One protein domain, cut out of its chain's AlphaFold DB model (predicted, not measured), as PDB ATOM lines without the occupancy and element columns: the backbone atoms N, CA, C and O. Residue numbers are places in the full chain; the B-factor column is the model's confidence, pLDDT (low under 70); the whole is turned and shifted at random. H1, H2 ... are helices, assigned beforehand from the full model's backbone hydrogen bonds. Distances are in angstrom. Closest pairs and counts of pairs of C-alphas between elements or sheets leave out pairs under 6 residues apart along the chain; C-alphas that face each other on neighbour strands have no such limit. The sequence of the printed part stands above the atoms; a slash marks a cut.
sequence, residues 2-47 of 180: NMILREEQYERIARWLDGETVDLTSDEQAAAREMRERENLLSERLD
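This is residues 2 to 47 of the 180 residues of an uncharacterized protein of Phycisphaerales bacterium (UniProt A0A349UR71). One long helix, H2, has a shorter helix, H1, packed at a steep angle on residues 28 to 32 in its first half, while residues 37 to 47 stick out as a free arm. The printed part has 46 residues with two named helices, H1 then H2 along the chain, which hold 31 of them, and no named strand; the class is all helix. The whole is only just loose, close to compact, with a radius of gyration of the C-alphas of 11.5 A and spans of 33 by 26 by 17 A.

H2, residues 26 to 45, touches H1, residues 7 to 17, with its residues 28 to 32 alone. The closest C-alphas are those of Ile 13 and Ala 32, 6.2 A apart. They run the same way at a steep tilt of 58 degrees. In H1 and H2 every O i to N i+4 pair is within hydrogen-bond range.

H2 is 28.8 A long, from C-alpha 26 at (94.496, 107.154, 70.588) to C-alpha 45 at (105.308, 126.257, 89.174). H1 is 15.2 A long and begins at C-alpha 7, (99.054, 120.357, 61.427).

The farthest C-alphas, Glu 8 and Asp 47, are 33.3 A apart. The printed part has no cut, and the H1 to H2 link is short. Residues 2, 46 and 47 have pLDDT under 70.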
ATOM      1  N   ASN A   2     109.500 110.236  69.760       52.88
ATOM      2  CA  ASN A   2     108.959 111.520  69.291       52.88
ATOM      3  C   ASN A   2     108.077 111.245  68.074       52.88
ATOM      4  O   ASN A   2     108.587 110.898  67.012       52.88
ATOM      5  N   MET A   3     106.765 111.338  68.257       71.38
ATOM      6  CA  MET A   3     105.793 111.186  67.184       71.38
ATOM      7  C   MET A   3     105.495 112.566  66.603       71.38
ATOM      8  O   MET A   3     105.083 113.468  67.328       71.38
ATOM      9  N   ILE A   4     105.752 112.746  65.309       82.44
ATOM     10  CA  ILE A   4     105.507 114.014  64.619       82.44
ATOM     11  C   ILE A   4     104.043 114.019  64.173       82.44
ATOM     12  O   ILE A   4     103.671 113.285  63.259       82.44
ATOM     13  N   LEU A   5     103.211 114.814  64.845       87.06
ATOM     14  CA  LEU A   5     101.820 115.043  64.452       87.06
ATOM     15  C   LEU A   5     101.752 116.022  63.272       87.06
ATOM     16  O   LEU A   5     102.580 116.928  63.155       87.06
ATOM     17  N   ARG A   6     100.756 115.842  62.401       92.38
ATOM     18  CA  ARG A   6     100.459 116.780  61.307       92.38
ATOM     19  C   ARG A   6      99.681 117.992  61.823       92.38
ATOM     20  O   ARG A   6      99.008 117.902  62.846       92.38
ATOM     21  N   GLU A   7      99.732 119.096  61.086       91.38
ATOM     22  CA  GLU A   7      99.054 120.357  61.427       91.38
ATOM     23  C   GLU A   7      97.552 120.173  61.695       91.38
ATOM     24  O   GLU A   7      97.066 120.547  62.757       91.38
ATOM     25  N   GLU A   8      96.851 119.450  60.819       93.75
ATOM     26  CA  GLU A   8      95.426 119.120  60.990       93.75
ATOM     27  C   GLU A   8      95.137 118.366  62.304       93.75
ATOM     28  O   GLU A   8      94.071 118.504  62.902       93.75
ATOM     29  N   GLN A   9      96.079 117.543  62.777       93.12
ATOM     30  CA  GLN A   9      95.913 116.787  64.020       93.12
ATOM     31  C   GLN A   9      96.106 117.687  65.239       93.12
ATOM     32  O   GLN A   9      95.372 117.547  66.217       93.12
ATOM     33  N   TYR A  10      97.047 118.632  65.169       92.81
ATOM     34  CA  TYR A  10      97.198 119.665  66.192       92.81
ATOM     35  C   TYR A  10      95.962 120.555  66.279       92.81
ATOM     36  O   TYR A  10      95.513 120.841  67.385       92.81
ATOM     37  N   GLU A  11      95.371 120.927  65.145       94.31
ATOM     38  CA  GLU A  11      94.138 121.716  65.118       94.31
ATOM     39  C   GLU A  11      92.983 120.981  65.817       94.31
ATOM     40  O   GLU A  11      92.289 121.555  66.658       94.31
ATOM     41  N   ARG A  12      92.805 119.679  65.549       95.31
ATOM     42  CA  ARG A  12      91.780 118.880  66.244       95.31
ATOM     43  C   ARG A  12      92.042 118.755  67.740       95.31
ATOM     44  O   ARG A  12      91.096 118.838  68.520       95.31
ATOM     45  N   ILE A  13      93.301 118.561  68.138       94.38
ATOM     46  CA  ILE A  13      93.687 118.528  69.555       94.38
ATOM     47  C   ILE A  13      93.378 119.874  70.220       94.38
ATOM     48  O   ILE A  13      92.804 119.873  71.304       94.38
ATOM     49  N   ALA A  14      93.695 121.002  69.577       91.88
ATOM     50  CA  ALA A  14      93.418 122.339  70.103       91.88
ATOM     51  C   ALA A  14      91.916 122.558  70.332       91.88
ATOM     52  O   ALA A  14      91.508 122.873  71.444       91.88
ATOM     53  N   ARG A  15      91.078 122.251  69.332       92.25
ATOM     54  CA  ARG A  15      89.612 122.337  69.463       92.25
ATOM     55  C   ARG A  15      89.075 121.480  70.610       92.25
ATOM     56  O   ARG A  15      88.191 121.905  71.350       92.25
ATOM     57  N   TRP A  16      89.619 120.276  70.789       96.06
ATOM     58  CA  TRP A  16      89.252 119.413  71.912       96.06
ATOM     59  C   TRP A  16      89.698 119.988  73.268       96.06
ATOM     60  O   TRP A  16      88.956 119.902  74.247       96.06
ATOM     61  N   LEU A  17      90.892 120.588  73.341       91.31
ATOM     62  CA  LEU A  17      91.392 121.257  74.547       91.31
ATOM     63  C   LEU A  17      90.524 122.461  74.936       91.31
ATOM     64  O   LEU A  17      90.262 122.630  76.127       91.31
ATOM     65  N   ASP A  18      89.999 123.192  73.951       91.88
ATOM     66  CA  ASP A  18      89.037 124.291  74.123       91.88
ATOM     67  C   ASP A  18      87.629 123.815  74.548       91.88
ATOM     68  O   ASP A  18      86.750 124.624  74.851       91.88
ATOM     69  N   GLY A  19      87.402 122.497  74.612       91.19
ATOM     70  CA  GLY A  19      86.152 121.887  75.071       91.19
ATOM     71  C   GLY A  19      85.151 121.565  73.961       91.19
ATOM     72  O   GLY A  19      84.021 121.165  74.260       91.19
ATOM     73  N   GLU A  20      85.531 121.695  72.687       93.88
ATOM     74  CA  GLU A  20      84.686 121.237  71.588       93.88
ATOM     75  C   GLU A  20      84.590 119.705  71.551       93.88
ATOM     76  O   GLU A  20      85.534 118.971  71.853       93.88
ATOM     77  N   THR A  21      83.430 119.193  71.132       93.62
ATOM     78  CA  THR A  21      83.226 117.748  70.961       93.62
ATOM     79  C   THR A  21      83.845 117.294  69.639       93.62
ATOM     80  O   THR A  21      83.194 117.315  68.596       93.62
ATOM     81  N   VAL A  22      85.122 116.911  69.688       96.06
ATOM     82  CA  VAL A  22      85.889 116.374  68.555       96.06
ATOM     83  C   VAL A  22      86.406 114.980  68.901       96.06
ATOM     84  O   VAL A  22      86.970 114.769  69.975       96.06
ATOM     85  N   ASP A  23      86.245 114.031  67.981       95.94
ATOM     86  CA  ASP A  23      86.784 112.683  68.144       95.94
ATOM     87  C   ASP A  23      88.296 112.676  67.884       95.94
ATOM     88  O   ASP A  23      88.771 112.992  66.789       95.94
ATOM     89  N   LEU A  24      89.063 112.300  68.907       95.56
ATOM     90  CA  LEU A  24      90.516 112.166  68.836       95.56
ATOM     91  C   LEU A  24      90.924 110.697  68.735       95.56
ATOM     92  O   LEU A  24      90.380 109.834  69.433       95.56
ATOM     93  N   THR A  25      91.939 110.427  67.918       96.12
ATOM     94  CA  THR A  25      92.581 109.107  67.856       96.12
ATOM     95  C   THR A  25      93.337 108.806  69.156       96.12
ATOM     96  O   THR A  25      93.598 109.704  69.957       96.12
ATOM     97  N   SER A  26      93.724 107.546  69.391       95.12
ATOM     98  CA  SER A  26      94.496 107.154  70.588       95.12
ATOM     99  C   SER A  26      95.772 107.976  70.772       95.12
ATOM    100  O   SER A  26      96.136 108.346  71.888       95.12
ATOM    101  N   ASP A  27      96.412 108.271  69.650       93.38
ATOM    102  CA  ASP A  27      97.681 108.971  69.531       93.38
ATOM    103  C   ASP A  27      97.523 110.460  69.849       93.38
ATOM    104  O   ASP A  27      98.283 111.032  70.630       93.38
ATOM    105  N   GLU A  28      96.463 111.076  69.329       94.12
ATOM    106  CA  GLU A  28      96.109 112.463  69.631       94.12
ATOM    107  C   GLU A  28      95.641 112.634  71.074       94.12
ATOM    108  O   GLU A  28      95.989 113.619  71.715       94.12
ATOM    109  N   GLN A  29      94.911 111.661  71.627       95.00
ATOM    110  CA  GLN A  29      94.543 111.670  73.042       95.00
ATOM    111  C   GLN A  29      95.771 111.565  73.950       95.00
ATOM    112  O   GLN A  29      95.796 112.178  75.016       95.00
ATOM    113  N   ALA A  30      96.779 110.775  73.565       94.12
ATOM    114  CA  ALA A  30      98.029 110.695  74.310       94.12
ATOM    115  C   ALA A  30      98.758 112.046  74.299       94.12
ATOM    116  O   ALA A  30      99.132 112.530  75.366       94.12
ATOM    117  N   ALA A  31      98.855 112.689  73.133       93.31
ATOM    118  CA  ALA A  31      99.435 114.022  73.006       93.31
ATOM    119  C   ALA A  31      98.645 115.088  73.790       93.31
ATOM    120  O   ALA A  31      99.238 115.878  74.518       93.31
ATOM    121  N   ALA A  32      97.310 115.076  73.722       93.31
ATOM    122  CA  ALA A  32      96.452 116.000  74.464       93.31
ATOM    123  C   ALA A  32      96.611 115.845  75.987       93.31
ATOM    124  O   ALA A  32      96.656 116.836  76.718       93.31
ATOM    125  N   ARG A  33      96.729 114.603  76.478       93.31
ATOM    126  CA  ARG A  33      97.003 114.325  77.897       93.31
ATOM    127  C   ARG A  33      98.372 114.842  78.321       93.31
ATOM    128  O   ARG A  33      98.461 115.483  79.360       93.31
ATOM    129  N   GLU A  34      99.402 114.611  77.512       93.38
ATOM    130  CA  GLU A  34     100.750 115.115  77.783       93.38
ATOM    131  C   GLU A  34     100.784 116.652  77.814       93.38
ATOM    132  O   GLU A  34     101.422 117.238  78.687       93.38
ATOM    133  N   MET A  35     100.066 117.321  76.906       92.31
ATOM    134  CA  MET A  35      99.940 118.783  76.913       92.31
ATOM    135  C   MET A  35      99.294 119.288  78.205       92.31
ATOM    136  O   MET A  35      99.860 120.174  78.841       92.31
ATOM    137  N   ARG A  36      98.179 118.685  78.643       88.50
ATOM    138  CA  ARG A  36      97.534 119.041  79.920       88.50
ATOM    139  C   ARG A  36      98.421 118.771  81.127       88.50
ATOM    140  O   ARG A  36      98.434 119.551  82.069       88.50
ATOM    141  N   GLU A  37      99.163 117.669  81.121       89.88
ATOM    142  CA  GLU A  37     100.105 117.360  82.195       89.88
ATOM    143  C   GLU A  37     101.200 118.429  82.284       89.88
ATOM    144  O   GLU A  37     101.474 118.948  83.363       89.88
ATOM    145  N   ARG A  38     101.772 118.829  81.143       87.44
ATOM    146  CA  ARG A  38     102.766 119.910  81.079       87.44
ATOM    147  C   ARG A  38     102.185 121.261  81.489       87.44
ATOM    148  O   ARG A  38     102.869 122.012  82.176       87.44
ATOM    149  N   GLU A  39     100.956 121.563  81.083       83.50
ATOM    150  CA  GLU A  39     100.241 122.775  81.485       83.50
ATOM    151  C   GLU A  39     100.025 122.811  83.000       83.50
ATOM    152  O   GLU A  39     100.358 123.808  83.634       83.50
ATOM    153  N   ASN A  40      99.578 121.708  83.602       80.81
ATOM    154  CA  ASN A  40      99.404 121.603  85.050       80.81
ATOM    155  C   ASN A  40     100.735 121.750  85.792       80.81
ATOM    156  O   ASN A  40     100.822 122.529  86.734       80.81
ATOM    157  N   LEU A  41     101.797 121.080  85.332       82.75
ATOM    158  CA  LEU A  41     103.141 121.237  85.899       82.75
ATOM    159  C   LEU A  41     103.639 122.682  85.793       82.75
ATOM    160  O   LEU A  41     104.330 123.176  86.686       82.75
ATOM    161  N   LEU A  42     103.315 123.370  84.696       81.81
ATOM    162  CA  LEU A  42     103.652 124.777  84.526       81.81
ATOM    163  C   LEU A  42     102.813 125.653  85.461       81.81
ATOM    164  O   LEU A  42     103.373 126.548  86.081       81.81
ATOM    165  N   SER A  43     101.521 125.368  85.610       76.81
ATOM    166  CA  SER A  43     100.610 126.076  86.511       76.81
ATOM    167  C   SER A  43     100.999 125.909  87.978       76.81
ATOM    168  O   SER A  43     100.914 126.868  88.732       76.81
ATOM    169  N   GLU A  44     101.452 124.728  88.397       79.75
ATOM    170  CA  GLU A  44     101.937 124.488  89.764       79.75
ATOM    171  C   GLU A  44     103.220 125.272  90.064       79.75
ATOM    172  O   GLU A  44     103.463 125.683  91.196       79.75
ATOM    173  N   ARG A  45     104.063 125.484  89.046       78.06
ATOM    174  CA  ARG A  45     105.308 126.257  89.174       78.06
ATOM    175  C   ARG A  45     105.086 127.755  89.029       78.06
ATOM    176  O   ARG A  45     105.813 128.541  89.632       78.06
ATOM    177  N   LEU A  46     104.111 128.143  88.218       69.44
ATOM    178  CA  LEU A  46     103.590 129.494  88.121       69.44
ATOM    179  C   LEU A  46     102.579 129.688  89.251       69.44
ATOM    180  O   LEU A  46     101.390 129.859  89.002       69.44
ATOM    181  N   ASP A  47     103.063 129.721  90.495       58.50
ATOM    182  CA  ASP A  47     102.280 130.161  91.659       58.50
ATOM    183  C   ASP A  47     102.068 131.688  91.611       58.50
ATOM    184  O   ASP A  47     102.401 132.457  92.512       58.50
TER     185      ASP A  47